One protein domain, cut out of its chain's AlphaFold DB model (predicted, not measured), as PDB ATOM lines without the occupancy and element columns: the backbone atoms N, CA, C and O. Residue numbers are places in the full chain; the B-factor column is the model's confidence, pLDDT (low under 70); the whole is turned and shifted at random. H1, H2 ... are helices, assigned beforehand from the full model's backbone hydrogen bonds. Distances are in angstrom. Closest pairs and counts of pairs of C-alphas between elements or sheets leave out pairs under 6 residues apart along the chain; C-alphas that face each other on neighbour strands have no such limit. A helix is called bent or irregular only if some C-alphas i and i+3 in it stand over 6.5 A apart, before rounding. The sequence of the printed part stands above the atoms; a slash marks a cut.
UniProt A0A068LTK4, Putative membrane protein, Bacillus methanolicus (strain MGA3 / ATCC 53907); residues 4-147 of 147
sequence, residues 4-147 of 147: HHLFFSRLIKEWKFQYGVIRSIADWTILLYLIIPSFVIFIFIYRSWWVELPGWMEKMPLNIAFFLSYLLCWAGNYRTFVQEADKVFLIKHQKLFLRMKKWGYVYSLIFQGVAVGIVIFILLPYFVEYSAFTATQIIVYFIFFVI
ATOM      1  N   HIS A   4     130.359  88.957 225.726       81.25
ATOM      2  CA  HIS A   4     131.249  89.360 226.823       81.25
ATOM      3  C   HIS A   4     132.716  89.402 226.381       81.25
ATOM      4  O   HIS A   4     133.421  90.350 226.690       81.25
ATOM      5  N   HIS A   5     133.168  88.409 225.612       85.75
ATOM      6  CA  HIS A   5     134.548  88.344 225.136       85.75
ATOM      7  C   HIS A   5     134.865  89.535 224.222       85.75
ATOM      8  O   HIS A   5     135.926  90.147 224.321       85.75
ATOM      9  N   LEU A   6     133.909  89.913 223.365       85.62
ATOM     10  CA  LEU A   6     134.045  91.093 222.513       85.62
ATOM     11  C   LEU A   6     134.129  92.385 223.340       85.62
ATOM     12  O   LEU A   6     134.989  93.214 223.066       85.62
ATOM     13  N   PHE A   7     133.308  92.523 224.384       87.38
ATOM     14  CA  PHE A   7     133.377  93.656 225.309       87.38
ATOM     15  C   PHE A   7     134.725  93.732 226.048       87.38
ATOM     16  O   PHE A   7     135.418  94.741 225.945       87.38
ATOM     17  N   PHE A   8     135.142  92.660 226.731       86.62
ATOM     18  CA  PHE A   8     136.382  92.650 227.517       86.62
ATOM     19  C   PHE A   8     137.626  92.863 226.652       86.62
ATOM     20  O   PHE A   8     138.521  93.609 227.041       86.62
ATOM     21  N   SER A   9     137.672  92.283 225.449       89.69
ATOM     22  CA  SER A   9     138.795  92.514 224.532       89.69
ATOM     23  C   SER A   9     138.922  93.983 224.111       89.69
ATOM     24  O   SER A   9     140.039  94.477 223.968       89.69
ATOM     25  N   ARG A  10     137.803  94.707 223.952       89.25
ATOM     26  CA  ARG A  10     137.802  96.152 223.664       89.25
ATOM     27  C   ARG A  10     138.180  96.972 224.885       89.25
ATOM     28  O   ARG A  10     138.996  97.876 224.760       89.25
ATOM     29  N   LEU A  11     137.645  96.617 226.052       89.31
ATOM     30  CA  LEU A  11     137.975  97.272 227.314       89.31
ATOM     31  C   LEU A  11     139.485  97.219 227.590       89.31
ATOM     32  O   LEU A  11     140.087  98.244 227.889       89.31
ATOM     33  N   ILE A  12     140.113  96.052 227.430       91.12
ATOM     34  CA  ILE A  12     141.558  95.878 227.644       91.12
ATOM     35  C   ILE A  12     142.374  96.710 226.646       91.12
ATOM     36  O   ILE A  12     143.363  97.332 227.031       91.12
ATOM     37  N   LYS A  13     141.968  96.743 225.369       92.06
ATOM     38  CA  LYS A  13     142.631  97.572 224.349       92.06
ATOM     39  C   LYS A  13     142.564  99.058 224.700       92.06
ATOM     40  O   LYS A  13     143.585  99.733 224.610       92.06
ATOM     41  N   GLU A  14     141.400  99.529 225.140       90.06
ATOM     42  CA  GLU A  14     141.200 100.912 225.574       90.06
ATOM     43  C   GLU A  14     142.089 101.245 226.777       90.06
ATOM     44  O   GLU A  14     142.852 102.202 226.735       90.06
ATOM     45  N   TRP A  15     142.079 100.414 227.822       90.00
ATOM     46  CA  TRP A  15     142.927 100.622 229.001       90.00
ATOM     47  C   TRP A  15     144.417 100.633 228.667       90.00
ATOM     48  O   TRP A  15     145.157 101.474 229.175       90.00
ATOM     49  N   LYS A  16     144.864  99.740 227.777       93.19
ATOM     50  CA  LYS A  16     146.252  99.722 227.307       93.19
ATOM     51  C   LYS A  16     146.612 101.008 226.560       93.19
ATOM     52  O   LYS A  16     147.715 101.517 226.740       93.19
ATOM     53  N   PHE A  17     145.694 101.527 225.745       91.25
ATOM     54  CA  PHE A  17     145.872 102.801 225.058       91.25
ATOM     55  C   PHE A  17     145.970 103.965 226.055       91.25
ATOM     56  O   PHE A  17     146.958 104.694 226.027       91.25
ATOM     57  N   GLN A  18     145.026 104.079 226.993       89.75
ATOM     58  CA  GLN A  18     145.017 105.135 228.018       89.75
ATOM     59  C   GLN A  18     146.275 105.097 228.899       89.75
ATOM     60  O   GLN A  18     146.890 106.129 229.158       89.75
ATOM     61  N   TYR A  19     146.719 103.905 229.299       88.69
ATOM     62  CA  TYR A  19     147.975 103.739 230.029       88.69
ATOM     63  C   TYR A  19     149.190 104.190 229.203       88.69
ATOM     64  O   TYR A  19     150.093 104.835 229.733       88.69
ATOM     65  N   GLY A  20     149.201 103.900 227.897       90.31
ATOM     66  CA  GLY A  20     150.225 104.393 226.975       90.31
ATOM     67  C   GLY A  20     150.268 105.921 226.901       90.31
ATOM     68  O   GLY A  20     151.354 106.494 226.931       90.31
ATOM     69  N   VAL A  21     149.103 106.579 226.882       89.44
ATOM     70  CA  VAL A  21     148.999 108.048 226.911       89.44
ATOM     71  C   VAL A  21     149.558 108.609 228.218       89.44
ATOM     72  O   VAL A  21     150.420 109.485 228.176       89.44
ATOM     73  N   ILE A  22     149.158 108.076 229.377       87.06
ATOM     74  CA  ILE A  22     149.667 108.534 230.684       87.06
ATOM     75  C   ILE A  22     151.191 108.387 230.751       87.06
ATOM     76  O   ILE A  22     151.891 109.325 231.128       87.06
ATOM     77  N   ARG A  23     151.710 107.236 230.311       88.06
ATOM     78  CA  ARG A  23     153.152 106.966 230.272       88.06
ATOM     79  C   ARG A  23     153.912 107.894 229.320       88.06
ATOM     80  O   ARG A  23     155.098 108.114 229.526       88.06
ATOM     81  N   SER A  24     153.261 108.421 228.283       88.44
ATOM     82  CA  SER A  24     153.892 109.376 227.363       88.44
ATOM     83  C   SER A  24     154.045 110.777 227.961       88.44
ATOM     84  O   SER A  24     154.917 111.524 227.531       88.44
ATOM     85  N   ILE A  25     153.214 111.125 228.949       86.56
ATOM     86  CA  ILE A  25     153.180 112.459 229.562       86.56
ATOM     87  C   ILE A  25     153.976 112.481 230.873       86.56
ATOM     88  O   ILE A  25     154.608 113.487 231.188       86.56
ATOM     89  N   ALA A  26     153.957 111.390 231.643       84.62
ATOM     90  CA  ALA A  26     154.559 111.332 232.969       84.62
ATOM     91  C   ALA A  26     155.594 110.204 233.086       84.62
ATOM     92  O   ALA A  26     155.286 109.030 232.865       84.62
ATOM     93  N   ASP A  27     156.814 110.562 233.498       90.31
ATOM     94  CA  ASP A  27     157.832 109.592 233.896       90.31
ATOM     95  C   ASP A  27     157.376 108.870 235.173       90.31
ATOM     96  O   ASP A  27     156.923 109.491 236.141       90.31
ATOM     97  N   TRP A  28     157.509 107.543 235.186       86.62
ATOM     98  CA  TRP A  28     157.188 106.713 236.346       86.62
ATOM     99  C   TRP A  28     157.953 107.145 237.603       86.62
ATOM    100  O   TRP A  28     157.412 107.085 238.706       86.62
ATOM    101  N   THR A  29     159.180 107.635 237.440       90.25
ATOM    102  CA  THR A  29     160.009 108.146 238.535       90.25
ATOM    103  C   THR A  29     159.354 109.363 239.179       90.25
ATOM    104  O   THR A  29     159.190 109.408 240.396       90.25
ATOM    105  N   ILE A  30     158.899 110.319 238.364       89.94
ATOM    106  CA  ILE A  30     158.212 111.527 238.835       89.94
ATOM    107  C   ILE A  30     156.899 111.150 239.528       89.94
ATOM    108  O   ILE A  30     156.619 111.640 240.622       89.94
ATOM    109  N   LEU A  31     156.118 110.238 238.939       90.56
ATOM    110  CA  LEU A  31     154.883 109.743 239.557       90.56
ATOM    111  C   LEU A  31     155.142 109.104 240.922       90.56
ATOM    112  O   LEU A  31     154.395 109.368 241.858       90.56
ATOM    113  N   LEU A  32     156.203 108.311 241.064       92.06
ATOM    114  CA  LEU A  32     156.559 107.674 242.331       92.06
ATOM    115  C   LEU A  32     156.868 108.717 243.414       92.06
ATOM    116  O   LEU A  32     156.315 108.639 244.512       92.06
ATOM    117  N   TYR A  33     157.687 109.721 243.085       92.94
ATOM    118  CA  TYR A  33     158.022 110.810 244.008       92.94
ATOM    119  C   TYR A  33     156.840 111.721 244.341       92.94
ATOM    120  O   TYR A  33     156.893 112.394 245.360       92.94
ATOM    121  N   LEU A  34     155.774 111.752 243.538       92.50
ATOM    122  CA  LEU A  34     154.559 112.502 243.862       92.50
ATOM    123  C   LEU A  34     153.559 111.660 244.659       92.50
ATOM    124  O   LEU A  34     153.025 112.124 245.667       92.50
ATOM    125  N   ILE A  35     153.311 110.422 244.233       94.06
ATOM    126  CA  ILE A  35     152.270 109.556 244.798       94.06
ATOM    127  C   ILE A  35     152.625 109.136 246.222       94.06
ATOM    128  O   ILE A  35     151.775 109.247 247.101       94.06
ATOM    129  N   ILE A  36     153.858 108.683 246.472       95.62
ATOM    130  CA  ILE A  36     154.251 108.176 247.794       95.62
ATOM    131  C   ILE A  36     154.106 109.250 248.884       95.62
ATOM    132  O   ILE A  36     153.364 109.004 249.838       95.62
ATOM    133  N   PRO A  37     154.740 110.435 248.788       96.38
ATOM    134  CA  PRO A  37     154.592 111.442 249.833       96.38
ATOM    135  C   PRO A  37     153.158 111.964 249.929       96.38
ATOM    136  O   PRO A  37     152.667 112.131 251.042       96.38
ATOM    137  N   SER A  38     152.449 112.143 248.806       96.50
ATOM    138  CA  SER A  38     151.037 112.556 248.837       96.50
ATOM    139  C   SER A  38     150.168 111.553 249.589       96.50
ATOM    140  O   SER A  38     149.319 111.947 250.382       96.50
ATOM    141  N   PHE A  39     150.401 110.255 249.388       96.12
ATOM    142  CA  PHE A  39     149.670 109.191 250.068       96.12
ATOM    143  C   PHE A  39     149.973 109.152 251.569       96.12
ATOM    144  O   PHE A  39     149.056 109.039 252.380       96.12
ATOM    145  N   VAL A  40     151.244 109.308 251.950       97.50
ATOM    146  CA  VAL A  40     151.650 109.389 253.362       97.50
ATOM    147  C   VAL A  40     150.985 110.587 254.042       97.50
ATOM    148  O   VAL A  40     150.347 110.422 255.081       97.50
ATOM    149  N   ILE A  41     151.066 111.774 253.434       97.06
ATOM    150  CA  ILE A  41     150.423 112.996 253.941       97.06
ATOM    151  C   ILE A  41     148.907 112.797 254.057       97.06
ATOM    152  O   ILE A  41     148.326 113.112 255.096       97.06
ATOM    153  N   PHE A  42     148.277 112.227 253.028       95.44
ATOM    154  CA  PHE A  42     146.843 111.947 253.020       95.44
ATOM    155  C   PHE A  42     146.427 111.050 254.189       95.44
ATOM    156  O   PHE A  42     145.453 111.368 254.862       95.44
ATOM    157  N   ILE A  43     147.172 109.980 254.488       95.62
ATOM    158  CA  ILE A  43     146.864 109.088 255.619       95.62
ATOM    159  C   ILE A  43     146.932 109.836 256.951       95.62
ATOM    160  O   ILE A  43     146.038 109.672 257.782       95.62
ATOM    161  N   PHE A  44     147.969 110.647 257.173       96.38
ATOM    162  CA  PHE A  44     148.103 111.397 258.423       96.38
ATOM    163  C   PHE A  44     146.973 112.416 258.603       96.38
ATOM    164  O   PHE A  44     146.379 112.474 259.681       96.38
ATOM    165  N   ILE A  45     146.634 113.162 257.547       94.31
ATOM    166  CA  ILE A  45     145.518 114.117 257.568       94.31
ATOM    167  C   ILE A  45     144.196 113.379 257.786       94.31
ATOM    168  O   ILE A  45     143.430 113.737 258.677       94.31
ATOM    169  N   TYR A  46     143.940 112.314 257.029       94.94
ATOM    170  CA  TYR A  46     142.706 111.545 257.149       94.94
ATOM    171  C   TYR A  46     142.549 110.951 258.550       94.94
ATOM    172  O   TYR A  46     141.478 111.052 259.137       94.94
ATOM    173  N   ARG A  47     143.624 110.408 259.141       95.25
ATOM    174  CA  ARG A  47     143.619 109.944 260.535       95.25
ATOM    175  C   ARG A  47     143.314 111.079 261.511       95.25
ATOM    176  O   ARG A  47     142.596 110.845 262.476       95.25
ATOM    177  N   SER A  48     143.848 112.279 261.282       94.38
ATOM    178  CA  SER A  48     143.588 113.418 262.169       94.38
ATOM    179  C   SER A  48     142.102 113.782 262.222       94.38
ATOM    180  O   SER A  48     141.605 114.053 263.308       94.38
ATOM    181  N   TRP A  49     141.369 113.652 261.106       94.06
ATOM    182  CA  TRP A  49     139.927 113.927 261.047       94.06
ATOM    183  C   TRP A  49     139.073 112.982 261.900       94.06
ATOM    184  O   TRP A  49     137.944 113.329 262.219       94.06
ATOM    185  N   TRP A  50     139.588 111.805 262.265       93.19
ATOM    186  CA  TRP A  50     138.922 110.890 263.201       93.19
ATOM    187  C   TRP A  50     139.137 111.260 264.667       93.19
ATOM    188  O   TRP A  50     138.424 110.764 265.529       93.19
ATOM    189  N   VAL A  51     140.154 112.068 264.965       91.62
ATOM    190  CA  VAL A  51     140.478 112.486 266.336       91.62
ATOM    191  C   VAL A  51     139.873 113.852 266.621       91.62
ATOM    192  O   VAL A  51     139.234 114.045 267.649       91.62
ATOM    193  N   GLU A  52     140.075 114.788 265.701       90.62
ATOM    194  CA  GLU A  52     139.563 116.148 265.784       90.62
ATOM    195  C   GLU A  52     139.051 116.535 264.399       90.62
ATOM    196  O   GLU A  52     139.816 116.610 263.428       90.62
ATOM    197  N   LEU A  53     137.738 116.740 264.288       89.06
ATOM    198  CA  LEU A  53     137.169 117.166 263.024       89.06
ATOM    199  C   LEU A  53     137.650 118.583 262.710       89.06
ATOM    200  O   LEU A  53     137.629 119.465 263.567       89.06
ATOM    201  N   PRO A  54     138.055 118.850 261.464       89.00
ATOM    202  CA  PRO A  54     138.428 120.197 261.100       89.00
ATOM    203  C   PRO A  54     137.181 121.092 261.131       89.00
ATOM    204  O   PRO A  54     136.117 120.713 260.642       89.00
ATOM    205  N   GLY A  55     137.317 122.327 261.620       86.94
ATOM    206  CA  GLY A  55     136.168 123.221 261.827       86.94
ATOM    207  C   GLY A  55     135.352 123.569 260.568       86.94
ATOM    208  O   GLY A  55     134.238 124.080 260.679       86.94
ATOM    209  N   TRP A  56     135.865 123.304 259.360       86.31
ATOM    210  CA  TRP A  56     135.079 123.413 258.124       86.31
ATOM    211  C   TRP A  56     134.121 122.231 257.920       86.31
ATOM    212  O   TRP A  56     133.049 122.440 257.358       86.31
ATOM    213  N   MET A  57     134.463 121.023 258.392       86.38
ATOM    214  CA  MET A  57     133.569 119.859 258.363       86.38
ATOM    215  C   MET A  57     132.440 120.012 259.376       86.38
ATOM    216  O   MET A  57     131.294 119.749 259.037       86.38
ATOM    217  N   GLU A  58     132.733 120.509 260.577       84.00
ATOM    218  CA  GLU A  58     131.708 120.751 261.605       84.00
ATOM    219  C   GLU A  58     130.646 121.753 261.130       84.00
ATOM    220  O   GLU A  58     129.450 121.589 261.349       84.00
ATOM    221  N   LYS A  59     131.069 122.791 260.405       87.31
ATOM    222  CA  LYS A  59     130.163 123.805 259.846       87.31
ATOM    223  C   LYS A  59     129.499 123.365 258.543       87.31
ATOM    224  O   LYS A  59     128.671 124.108 258.015       87.31
ATOM    225  N   MET A  60     129.864 122.205 257.997       88.62
ATOM    226  CA  MET A  60     129.325 121.726 256.733       88.62
ATOM    227  C   MET A  60     127.920 121.151 256.957       88.62
ATOM    228  O   MET A  60     127.777 120.134 257.641       88.62
ATOM    229  N   PRO A  61     126.859 121.734 256.371       89.81
ATOM    230  CA  PRO A  61     125.545 121.112 256.391       89.81
ATOM    231  C   PRO A  61     125.541 119.834 255.547       89.81
ATOM    232  O   PRO A  61     126.143 119.779 254.470       89.81
ATOM    233  N   LEU A  62     124.760 118.845 255.984       89.06
ATOM    234  CA  LEU A  62     124.583 117.562 255.295       89.06
ATOM    235  C   LEU A  62     124.207 117.738 253.809       89.06
ATOM    236  O   LEU A  62     124.651 116.982 252.948       89.06
ATOM    237  N   ASN A  63     123.446 118.790 253.492       90.44
ATOM    238  CA  ASN A  63     123.034 119.137 252.130       90.44
ATOM    239  C   ASN A  63     124.218 119.316 251.168       90.44
ATOM    240  O   ASN A  63     124.092 118.975 249.994       90.44
ATOM    241  N   ILE A  64     125.370 119.811 251.641       90.56
ATOM    242  CA  ILE A  64     126.569 119.959 250.803       90.56
ATOM    243  C   ILE A  64     127.150 118.588 250.455       90.56
ATOM    244  O   ILE A  64     127.485 118.359 249.296       90.56
ATOM    245  N   ALA A  65     127.204 117.651 251.408       88.62
ATOM    246  CA  ALA A  65     127.641 116.283 251.129       88.62
ATOM    247  C   ALA A  65     126.736 115.615 250.080       88.62
ATOM    248  O   ALA A  65     127.224 114.995 249.137       88.62
ATOM    249  N   PHE A  66     125.414 115.781 250.200       91.75
ATOM    250  CA  PHE A  66     124.459 115.298 249.196       91.75
ATOM    251  C   PHE A  66     124.654 115.968 247.832       91.75
ATOM    252  O   PHE A  66     124.651 115.282 246.813       91.75
ATOM    253  N   PHE A  67     124.854 117.285 247.801       91.69
ATOM    254  CA  PHE A  67     125.062 118.029 246.562       91.69
ATOM    255  C   PHE A  67     126.349 117.607 245.837       91.69
ATOM    256  O   PHE A  67     126.330 117.414 244.623       91.69
ATOM    257  N   LEU A  68     127.449 117.393 246.567       89.19
ATOM    258  CA  LEU A  68     128.710 116.912 245.993       89.19
ATOM    259  C   LEU A  68     128.558 115.520 245.368       89.19
ATOM    260  O   LEU A  68     128.969 115.310 244.225       89.19
ATOM    261  N   SER A  69     127.915 114.588 246.074       90.38
ATOM    262  CA  SER A  69     127.639 113.251 245.535       90.38
ATOM    263  C   SER A  69     126.670 113.288 244.354       90.38
ATOM    264  O   SER A  69     126.855 112.558 243.384       90.38
ATOM    265  N   TYR A  70     125.690 114.193 244.375       91.25
ATOM    266  CA  TYR A  70     124.776 114.406 243.256       91.25
ATOM    267  C   TYR A  70     125.503 114.869 241.989       91.25
ATOM    268  O   TYR A  70     125.265 114.321 240.914       91.25
ATOM    269  N   LEU A  71     126.429 115.829 242.100       90.88
ATOM    270  CA  LEU A  71     127.235 116.271 240.958       90.88
ATOM    271  C   LEU A  71     128.073 115.128 240.370       90.88
ATOM    272  O   LEU A  71     128.244 115.047 239.154       90.88
ATOM    273  N   LEU A  72     128.553 114.203 241.203       87.50
ATOM    274  CA  LEU A  72     129.293 113.033 240.729       87.50
ATOM    275  C   LEU A  72     128.430 112.047 239.941       87.50
ATOM    276  O   LEU A  72     128.939 111.404 239.023       87.50
ATOM    277  N   CYS A  73     127.130 111.953 240.221       87.38
ATOM    278  CA  CYS A  73     126.209 111.153 239.407       87.38
ATOM    279  C   CYS A  73     126.101 111.653 237.965       87.38
ATOM    280  O   CYS A  73     125.872 110.859 237.055       87.38
ATOM    281  N   TRP A  74     126.328 112.945 237.730       85.06
ATOM    282  CA  TRP A  74     126.273 113.524 236.387       85.06
ATOM    283  C   TRP A  74     127.522 113.221 235.552       85.06
ATOM    284  O   TRP A  74     127.475 113.302 234.326       85.06
ATOM    285  N   ALA A  75     128.636 112.845 236.185       78.12
ATOM    286  CA  ALA A  75     129.879 112.516 235.486       78.12
ATOM    287  C   ALA A  75     129.859 111.118 234.829       78.12
ATOM    288  O   ALA A  75     130.719 110.802 233.993       78.12
ATOM    289  N   GLY A  76     128.885 110.273 235.184       69.25
ATOM    290  CA  GLY A  76     128.743 108.916 234.669       69.25
ATOM    291  C   GLY A  76     128.489 108.887 233.159       69.25
ATOM    292  O   GLY A  76     127.463 109.349 232.672       69.25
ATOM    293  N   ASN A  77     129.413 108.296 232.397       72.75
ATOM    294  CA  ASN A  77     129.266 108.117 230.951       72.75
ATOM    295  C   ASN A  77     129.041 106.643 230.604       72.75
ATOM    296  O   ASN A  77     129.911 105.801 230.835       72.75
ATOM    297  N   TYR A  78     127.905 106.332 229.974       73.94
ATOM    298  CA  TYR A  78     127.608 104.982 229.494       73.94
ATOM    299  C   TYR A  78     128.484 104.613 228.293       73.94
ATOM    300  O   TYR A  78     128.184 104.951 227.145       73.94
ATOM    301  N   ARG A  79     129.559 103.856 228.533       75.44
ATOM    302  CA  ARG A  79     130.438 103.367 227.460       75.44
ATOM    303  C   ARG A  79     129.959 102.012 226.946       75.44
ATOM    304  O   ARG A  79     130.115 100.979 227.593       75.44
ATOM    305  N   THR A  80     129.390 102.007 225.744       74.50
ATOM    306  CA  THR A  80     128.890 100.788 225.083       74.50
ATOM    307  C   THR A  80     129.971 100.024 224.310       74.50
ATOM    308  O   THR A  80     129.736  98.883 223.911       74.50
ATOM    309  N   PHE A  81     131.156 100.624 224.107       80.88
ATOM    310  CA  PHE A  81     132.285 100.075 223.332       80.88
ATOM    311  C   PHE A  81     131.896  99.609 221.913       80.88
ATOM    312  O   PHE A  81     132.530  98.729 221.318       80.88
ATOM    313  N   VAL A  82     130.839 100.205 221.360       83.62
ATOM    314  CA  VAL A  82     130.431 100.032 219.967       83.62
ATOM    315  C   VAL A  82     131.342 100.903 219.113       83.62
ATOM    316  O   VAL A  82     131.453 102.100 219.349       83.62
ATOM    317  N   GLN A  83     132.009 100.294 218.138       84.06
ATOM    318  CA  GLN A  83     132.887 100.996 217.206       84.06
ATOM    319  C   GLN A  83     132.111 101.320 215.925       84.06
ATOM    320  O   GLN A  83     131.236 100.549 215.526       84.06
ATOM    321  N   GLU A  84     132.439 102.448 215.287       79.88
ATOM    322  CA  GLU A  84     131.862 102.910 214.011       79.88
ATOM    323  C   GLU A  84     131.798 101.786 212.960       79.88
ATOM    324  O   GLU A  84     130.744 101.544 212.374       79.88
ATOM    325  N   ALA A  85     132.895 101.035 212.814       81.94
ATOM    326  CA  ALA A  85     133.061  99.984 211.811       81.94
ATOM    327  C   ALA A  85     132.084  98.797 211.949       81.94
ATOM    328  O   ALA A  85     131.819  98.107 210.967       81.94
ATOM    329  N   ASP A  86     131.501  98.570 213.133       86.25
ATOM    330  CA  ASP A  86     130.719  97.354 213.408       86.25
ATOM    331  C   ASP A  86     129.226  97.622 213.600       86.25
ATOM    332  O   ASP A  86     128.466  96.688 213.879       86.25
ATOM    333  N   LYS A  87     128.781  98.882 213.488       85.44
ATOM    334  CA  LYS A  87     127.387  99.267 213.764       85.44
ATOM    335  C   LYS A  87     126.401  98.407 212.961       85.44
ATOM    336  O   LYS A  87     125.473  97.840 213.535       85.44
ATOM    337  N   VAL A  88     126.653  98.219 211.662       88.38
ATOM    338  CA  VAL A  88     125.796  97.422 210.759       88.38
ATOM    339  C   VAL A  88     125.764  95.941 211.157       88.38
ATOM    340  O   VAL A  88     124.708  95.308 211.117       88.38
ATOM    341  N   PHE A  89     126.899  95.386 211.590       88.00
ATOM    342  CA  PHE A  89     126.989  93.999 212.054       88.00
ATOM    343  C   PHE A  89     126.233  93.792 213.375       88.00
ATOM    344  O   PHE A  89     125.465  92.840 213.522       88.00
ATOM    345  N   LEU A  90     126.406  94.704 214.333       87.50
ATOM    346  CA  LEU A  90     125.792  94.606 215.658       87.50
ATOM    347  C   LEU A  90     124.270  94.780 215.617       87.50
ATOM    348  O   LEU A  90     123.572  94.082 216.354       87.50
ATOM    349  N   ILE A  91     123.754  95.631 214.724       86.31
ATOM    350  CA  ILE A  91     122.307  95.789 214.501       86.31
ATOM    351  C   ILE A  91     121.682  94.476 214.005       86.31
ATOM    352  O   ILE A  91     120.618  94.082 214.485       86.31
ATOM    353  N   LYS A  92     122.364  93.749 213.107       89.50
ATOM    354  CA  LYS A  92     121.900  92.442 212.605       89.50
ATOM    355  C   LYS A  92     121.974  91.328 213.659       89.50
ATOM    356  O   LYS A  92     121.232  90.353 213.577       89.50
ATOM    357  N   HIS A  93     122.818  91.473 214.682       89.00
ATOM    358  CA  HIS A  93     123.000  90.491 215.754       89.00
ATOM    359  C   HIS A  93     122.564  91.032 217.126       89.00
ATOM    360  O   HIS A  93     123.362  91.124 218.062       89.00
ATOM    361  N   GLN A  94     121.267  91.306 217.285       87.06
ATOM    362  CA  GLN A  94     120.686  91.909 218.498       87.06
ATOM    363  C   GLN A  94     121.078  91.209 219.812       87.06
ATOM    364  O   GLN A  94     121.405  91.872 220.793       87.06
ATOM    365  N   LYS A  95     121.120  89.867 219.846       88.62
ATOM    366  CA  LYS A  95     121.542  89.109 221.046       88.62
ATOM    367  C   LYS A  95     122.980  89.442 221.470       88.62
ATOM    368  O   LYS A  95     123.281  89.482 222.663       88.62
ATOM    369  N   LEU A  96     123.872  89.671 220.504       87.44
ATOM    370  CA  LEU A  96     125.259  90.058 220.753       87.44
ATOM    371  C   LEU A  96     125.323  91.490 221.294       87.44
ATOM    372  O   LEU A  96     125.968  91.725 222.318       87.44
ATOM    373  N   PHE A  97     124.594  92.404 220.653       87.88
ATOM    374  CA  PHE A  97     124.511  93.811 221.036       87.88
ATOM    375  C   PHE A  97     123.947  94.007 222.452       87.88
ATOM    376  O   PHE A  97     124.574  94.669 223.276       87.88
ATOM    377  N   LEU A  98     122.825  93.359 222.785       88.62
ATOM    378  CA  LEU A  98     122.230  93.418 224.127       88.62
ATOM    379  C   LEU A  98     123.193  92.903 225.201       88.62
ATOM    380  O   LEU A  98     123.299  93.487 226.280       88.62
ATOM    381  N   ARG A  99     123.943  91.837 224.900       87.88
ATOM    382  CA  ARG A  99     124.943  91.305 225.831       87.88
ATOM    383  C   ARG A  99     126.099  92.283 226.031       87.88
ATOM    384  O   ARG A  99     126.522  92.453 227.168       87.88
ATOM    385  N   MET A 100     126.587  92.933 224.973       88.25
ATOM    386  CA  MET A 100     127.603  93.990 225.092       88.25
ATOM    387  C   MET A 100     127.086  95.176 225.910       88.25
ATOM    388  O   MET A 100     127.778  95.625 226.819       88.25
ATOM    389  N   LYS A 101     125.849  95.623 225.658       88.31
ATOM    390  CA  LYS A 101     125.211  96.714 226.408       88.31
ATOM    391  C   LYS A 101     125.089  96.385 227.898       88.31
ATOM    392  O   LYS A 101     125.423  97.230 228.720       88.31
ATOM    393  N   LYS A 102     124.690  95.155 228.251       90.19
ATOM    394  CA  LYS A 102     124.634  94.701 229.653       90.19
ATOM    395  C   LYS A 102     125.996  94.823 230.341       90.19
ATOM    396  O   LYS A 102     126.063  95.328 231.452       90.19
ATOM    397  N   TRP A 103     127.074  94.387 229.689       89.38
ATOM    398  CA  TRP A 103     128.418  94.490 230.268       89.38
ATOM    399  C   TRP A 103     128.940  95.928 230.322       89.38
ATOM    400  O   TRP A 103     129.558  96.292 231.316       89.38
ATOM    401  N   GLY A 104     128.627  96.762 229.327       89.00
ATOM    402  CA  GLY A 104     128.924  98.198 229.375       89.00
ATOM    403  C   GLY A 104     128.202  98.910 230.517       89.00
ATOM    404  O   GLY A 104     128.806  99.721 231.214       89.00
ATOM    405  N   TYR A 105     126.942  98.547 230.770       89.44
ATOM    406  CA  TYR A 105     126.176  99.046 231.909       89.44
ATOM    407  C   TYR A 105     126.789  98.610 233.244       89.44
ATOM    408  O   TYR A 105     127.074  99.460 234.079       89.44
ATOM    409  N   VAL A 106     127.082  97.314 233.417       90.56
ATOM    410  CA  VAL A 106     127.738  96.795 234.634       90.56
ATOM    411  C   VAL A 106     129.083  97.483 234.875       90.56
ATOM    412  O   VAL A 106     129.370  97.882 235.995       90.56
ATOM    413  N   TYR A 107     129.894  97.665 233.832       90.69
ATOM    414  CA  TYR A 107     131.168  98.373 233.943       90.69
ATOM    415  C   TYR A 107     130.985  99.833 234.375       90.69
ATOM    416  O   TYR A 107     131.710 100.310 235.244       90.69
ATOM    417  N   SER A 108     129.994 100.524 233.804       89.56
ATOM    418  CA  SER A 108     129.688 101.916 234.154       89.56
ATOM    419  C   SER A 108     129.189 102.029 235.599       89.56
ATOM    420  O   SER A 108     129.653 102.898 236.325       89.56
ATOM    421  N   LEU A 109     128.331 101.103 236.046       90.25
ATOM    422  CA  LEU A 109     127.881 101.019 237.439       90.25
ATOM    423  C   LEU A 109     129.027 100.753 238.413       90.25
ATOM    424  O   LEU A 109     129.075 101.368 239.470       90.25
ATOM    425  N   ILE A 110     129.962  99.857 238.078       91.44
ATOM    426  CA  ILE A 110     131.137  99.605 238.925       91.44
ATOM    427  C   ILE A 110     131.978 100.876 239.041       91.44
ATOM    428  O   ILE A 110     132.400 101.228 240.137       91.44
ATOM    429  N   PHE A 111     132.204 101.582 237.932       89.69
ATOM    430  CA  PHE A 111     132.975 102.823 237.945       89.69
ATOM    431  C   PHE A 111     132.282 103.921 238.766       89.69
ATOM    432  O   PHE A 111     132.932 104.576 239.579       89.69
ATOM    433  N   GLN A 112     130.959 104.057 238.623       90.38
ATOM    434  CA  GLN A 112     130.142 104.949 239.445       90.38
ATOM    435  C   GLN A 112     130.216 104.566 240.930       90.38
ATOM    436  O   GLN A 112     130.443 105.422 241.779       90.38
ATOM    437  N   GLY A 113     130.107 103.272 241.239       92.44
ATOM    438  CA  GLY A 113     130.254 102.722 242.586       92.44
ATOM    439  C   GLY A 113     131.602 103.037 243.216       92.44
ATOM    440  O   GLY A 113     131.657 103.450 244.369       92.44
ATOM    441  N   VAL A 114     132.691 102.912 242.460       92.94
ATOM    442  CA  VAL A 114     134.027 103.289 242.938       92.94
ATOM    443  C   VAL A 114     134.108 104.795 243.197       92.94
ATOM    444  O   VAL A 114     134.606 105.191 244.246       92.94
ATOM    445  N   ALA A 115     133.587 105.635 242.297       91.88
ATOM    446  CA  ALA A 115     133.606 107.088 242.471       91.88
ATOM    447  C   ALA A 115     132.826 107.538 243.721       91.88
ATOM    448  O   ALA A 115     133.358 108.276 244.550       91.88
ATOM    449  N   VAL A 116     131.599 107.038 243.898       92.75
ATOM    450  CA  VAL A 116     130.775 107.306 245.090       92.75
ATOM    451  C   VAL A 116     131.439 106.737 246.346       92.75
ATOM    452  O   VAL A 116     131.495 107.409 247.374       92.75
ATOM    453  N   GLY A 117     132.002 105.529 246.266       93.88
ATOM    454  CA  GLY A 117     132.713 104.891 247.374       93.88
ATOM    455  C   GLY A 117     133.919 105.698 247.854       93.88
ATOM    456  O   GLY A 117     134.118 105.822 249.059       93.88
ATOM    457  N   ILE A 118     134.680 106.307 246.940       93.50
ATOM    458  CA  ILE A 118     135.796 107.203 247.285       93.50
ATOM    459  C   ILE A 118     135.290 108.434 248.045       93.50
ATOM    460  O   ILE A 118     135.896 108.826 249.040       93.50
ATOM    461  N   VAL A 119     134.171 109.030 247.628       92.75
ATOM    462  CA  VAL A 119     133.604 110.196 248.325       92.75
ATOM    463  C   VAL A 119     133.096 109.842 249.710       92.75
ATOM    464  O   VAL A 119     133.407 110.549 250.665       92.75
ATOM    465  N   ILE A 120     132.379 108.725 249.844       93.31
ATOM    466  CA  ILE A 120     131.945 108.237 251.156       93.31
ATOM    467  C   ILE A 120     133.151 107.933 252.036       93.31
ATOM    468  O   ILE A 120     133.122 108.262 253.213       93.31
ATOM    469  N   PHE A 121     134.215 107.347 251.484       93.94
ATOM    470  CA  PHE A 121     135.439 107.086 252.232       93.94
ATOM    471  C   PHE A 121     136.075 108.383 252.747       93.94
ATOM    472  O   PHE A 121     136.410 108.469 253.920       93.94
ATOM    473  N   ILE A 122     136.183 109.421 251.915       92.75
ATOM    474  CA  ILE A 122     136.732 110.721 252.335       92.75
ATOM    475  C   ILE A 122     135.846 111.385 253.405       92.75
ATOM    476  O   ILE A 122     136.365 111.983 254.346       92.75
ATOM    477  N   LEU A 123     134.521 111.268 253.281       92.25
ATOM    478  CA  LEU A 123     133.541 111.858 254.204       92.25
ATOM    479  C   LEU A 123     133.171 110.952 255.388       92.25
ATOM    480  O   LEU A 123     132.357 111.345 256.222       92.25
ATOM    481  N   LEU A 124     133.762 109.761 255.493       93.31
ATOM    482  CA  LEU A 124     133.453 108.784 256.535       93.31
ATOM    483  C   LEU A 124     133.575 109.356 257.960       93.31
ATOM    484  O   LEU A 124     132.610 109.194 258.708       93.31
ATOM    485  N   PRO A 125     134.668 110.059 258.344       92.44
ATOM    486  CA  PRO A 125     134.769 110.642 259.685       92.44
ATOM    487  C   PRO A 125     133.646 111.648 259.965       92.44
ATOM    488  O   PRO A 125     133.080 111.655 261.050       92.44
ATOM    489  N   TYR A 126     133.242 112.441 258.969       91.69
ATOM    490  CA  TYR A 126     132.130 113.386 259.109       91.69
ATOM    491  C   TYR A 126     130.779 112.687 259.313       91.69
ATOM    492  O   TYR A 126     129.970 113.114 260.143       91.69
ATOM    493  N   PHE A 127     130.520 111.605 258.572       91.88
ATOM    494  CA  PHE A 127     129.280 110.851 258.733       91.88
ATOM    495  C   PHE A 127     129.200 110.169 260.098       91.88
ATOM    496  O   PHE A 127     128.142 110.211 260.718       91.88
ATOM    497  N   VAL A 128     130.297 109.577 260.571       91.81
ATOM    498  CA  VAL A 128     130.311 108.808 261.822       91.81
ATOM    499  C   VAL A 128     130.364 109.715 263.052       91.81
ATOM    500  O   VAL A 128     129.507 109.585 263.919       91.81
ATOM    501  N   GLU A 129     131.319 110.644 263.121       87.56
ATOM    502  CA  GLU A 129     131.591 111.415 264.345       87.56
ATOM    503  C   GLU A 129     130.640 112.608 264.522       87.56
ATOM    504  O   GLU A 129     130.160 112.864 265.622       87.56
ATOM    505  N   TYR A 130     130.329 113.337 263.442       87.06
ATOM    506  CA  TYR A 130     129.509 114.555 263.529       87.06
ATOM    507  C   TYR A 130     128.030 114.301 263.251       87.06
ATOM    508  O   TYR A 130     127.160 114.719 264.011       87.06
ATOM    509  N   SER A 131     127.728 113.607 262.149       82.56
ATOM    510  CA  SER A 131     126.337 113.348 261.749       82.56
ATOM    511  C   SER A 131     125.720 112.139 262.465       82.56
ATOM    512  O   SER A 131     124.522 111.906 262.312       82.56
ATOM    513  N   ALA A 132     126.522 111.375 263.221       86.69
ATOM    514  CA  ALA A 132     126.128 110.156 263.930       86.69
ATOM    515  C   ALA A 132     125.396 109.132 263.037       86.69
ATOM    516  O   ALA A 132     124.436 108.482 263.458       86.69
ATOM    517  N   PHE A 133     125.827 109.000 261.779       90.00
ATOM    518  CA  PHE A 133     125.210 108.078 260.835       90.00
ATOM    519  C   PHE A 133     125.481 106.627 261.221       90.00
ATOM    520  O   PHE A 133     126.623 106.200 261.395       90.00
ATOM    521  N   THR A 134     124.423 105.820 261.243       93.75
ATOM    522  CA  THR A 134     124.548 104.368 261.395       93.75
ATOM    523  C   THR A 134     125.105 103.749 260.108       93.75
ATOM    524  O   THR A 134     124.830 104.228 259.007       93.75
ATOM    525  N   ALA A 135     125.792 102.607 260.210       92.19
ATOM    526  CA  ALA A 135     126.274 101.846 259.050       92.19
ATOM    527  C   ALA A 135     125.186 101.614 257.979       92.19
ATOM    528  O   ALA A 135     125.446 101.736 256.784       92.19
ATOM    529  N   THR A 136     123.940 101.363 258.395       94.50
ATOM    530  CA  THR A 136     122.792 101.218 257.487       94.50
ATOM    531  C   THR A 136     122.527 102.479 256.666       94.50
ATOM    532  O   THR A 136     122.257 102.380 255.473       94.50
ATOM    533  N   GLN A 137     122.633 103.668 257.265       93.88
ATOM    534  CA  GLN A 137     122.418 104.937 256.563       93.88
ATOM    535  C   GLN A 137     123.527 105.198 255.540       93.88
ATOM    536  O   GLN A 137     123.235 105.648 254.436       93.88
ATOM    537  N   ILE A 138     124.773 104.834 255.860       93.81
ATOM    538  CA  ILE A 138     125.905 104.923 254.924       93.81
ATOM    539  C   ILE A 138     125.695 103.980 253.728       93.81
ATOM    540  O   ILE A 138     125.911 104.375 252.583       93.81
ATOM    541  N   ILE A 139     125.216 102.754 253.966       94.69
ATOM    542  CA  ILE A 139     124.903 101.795 252.895       94.69
ATOM    543  C   ILE A 139     123.752 102.308 252.021       94.69
ATOM    544  O   ILE A 139     123.838 102.238 250.796       94.69
ATOM    545  N   VAL A 140     122.691 102.849 252.623       95.06
ATOM    546  CA  VAL A 140     121.567 103.433 251.876       95.06
ATOM    547  C   VAL A 140     122.031 104.628 251.046       95.06
ATOM    548  O   VAL A 140     121.679 104.711 249.873       95.06
ATOM    549  N   TYR A 141     122.863 105.503 251.613       93.81
ATOM    550  CA  TYR A 141     123.472 106.621 250.895       93.81
ATOM    551  C   TYR A 141     124.287 106.129 249.692       93.81
ATOM    552  O   TYR A 141     124.103 106.617 248.581       93.81
ATOM    553  N   PHE A 142     125.135 105.113 249.882       94.12
ATOM    554  CA  PHE A 142     125.897 104.506 248.792       94.12
ATOM    555  C   PHE A 142     124.986 103.978 247.682       94.12
ATOM    556  O   PHE A 142     125.169 104.323 246.518       94.12
ATOM    557  N   ILE A 143     123.976 103.181 248.032       93.81
ATOM    558  CA  ILE A 143     123.045 102.603 247.056       93.81
ATOM    559  C   ILE A 143     122.291 103.704 246.299       93.81
ATOM    560  O   ILE A 143     122.164 103.609 245.082       93.81
ATOM    561  N   PHE A 144     121.848 104.754 246.996       93.31
ATOM    562  CA  PHE A 144     121.103 105.872 246.415       93.31
ATOM    563  C   PHE A 144     121.884 106.631 245.335       93.31
ATOM    564  O   PHE A 144     121.288 107.077 244.364       93.31
ATOM    565  N   PHE A 145     123.203 106.785 245.482       91.12
ATOM    566  CA  PHE A 145     124.026 107.504 244.497       91.12
ATOM    567  C   PHE A 145     124.633 106.601 243.411       91.12
ATOM    568  O   PHE A 145     125.179 107.100 242.422       91.12
ATOM    569  N   VAL A 146     124.575 105.279 243.588       89.88
ATOM    570  CA  VAL A 146     125.108 104.308 242.620       89.88
ATOM    571  C   VAL A 146     124.052 103.826 241.626       89.88
ATOM    572  O   VAL A 146     124.411 103.534 240.483       89.88
ATOM    573  N   ILE A 147     122.791 103.714 242.052       83.44
ATOM    574  CA  ILE A 147     121.658 103.232 241.241       83.44
ATOM    575  C   ILE A 147     120.879 104.415 240.674       83.44
ATOM    576  O   ILE A 147     120.586 104.368 239.457       83.44
TER     577      ILE A 147
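AT A GLANCE: This is residues 4 to 147 of the 147 residues of the protein "Putative membrane protein" of Bacillus methanolicus (strain MGA3 / ATCC 53907) (UniProt A0A068LTK4). Picture an open triangle of helices: the long H6 is its base, H1 and H2 are the other two sides, and they meet at a corner at residues 26 and 27, far from the base. H4 and H7 run beside H6 in an up-and-down bundle of three, each running against the one before it in the chain, while H5 turns across the end of H6 where it begins and the short H3 sits near where it ends. The printed part has 144 residues with seven named helices, H1 to H7 in order, and no named strand: all helix. It is loose, with a radius of gyration of the C-alphas of 20.2 A, and only just flat, spanning 60 by 40 by 20 A.

HOW THE PARTS SIT: Start with the hub, H6, residues 94 to 130, which touches five helices; it is irregular, C-alphas 122 and 125 being 7.6 A apart, with a kink of 53 degrees near residue 123. H7, residues 135 to 146, touches it at a steep tilt of 41 degrees, opposite ways, as a helical hairpin; the closest C-alphas, of Gly 113 and Val 146, are 5.4 A apart. H4, residues 62 to 74, touches residues 112 to 123 of H6 alone, at a shallow tilt of 21 degrees, opposite ways; Ser 69 and Val 116 have the closest C-alphas, 6.7 A. H4 and H7 touch through residues 69 to 73 and 145 to 146 alone, closest at the C-alphas of Cys 73 and Phe 145, 6.6 A. H1, residues 4 to 25, touches H6 with residues 4 to 7 alone, at a steep tilt of 54 degrees; the closest C-alphas are those of Phe 7 and Met 100, 5.8 A. H2, residues 28 to 49, is close to H6 but not clearly touching, the closest C-alphas being those of Trp 49 and Pro 125, 6.3 A; H1 and H2 meet only through their link. H3, residues 55 to 58, only just touches H6, with 3 pairs of C-alphas within 8 A, the closest those of Met 57 and Tyr 126 at 6.7 A. H5, residues 84 to 92, irregular with C-alphas 85 and 88 7.8 A apart, touches H6 only at the corner, and only just, with 3 pairs within 8 A; the closest C-alphas are those of Leu 90 and Phe 97, 5.6 A. In H1 and H7 every O i to N i+4 pair is within hydrogen-bond range; in H2 17 of 18 are, in H4 8 of 9, in H5 3 of 5, in H6 31 of 33, and H3 is too short for one.

IN THESE COORDINATES: Find C-alpha 94 at (120.686, 91.909, 218.498); from there H6 runs 51.2 A to C-alpha 130. Look next at C-alpha 4, (131.249, 89.360, 226.823), where H1 begins its 32.0 A; H2 follows with 31.0 A. H4 is 19.4 A long, H7 16.7 A, ending at C-alpha 146, (125.108, 104.308, 242.620), H5 14.5 A and H3 5.1 A.

THE WHOLE: The two farthest C-alphas, of Glu 52 and Lys 92, are 60.8 A apart. Residues 15 to 22, 24 to 30 and 32 to 44 stand free. The printed part has no cut; the link from H4 to H5 is short, the others tight. The mean pLDDT of the printed part is 89.5, and Gly 76 alone is under 70.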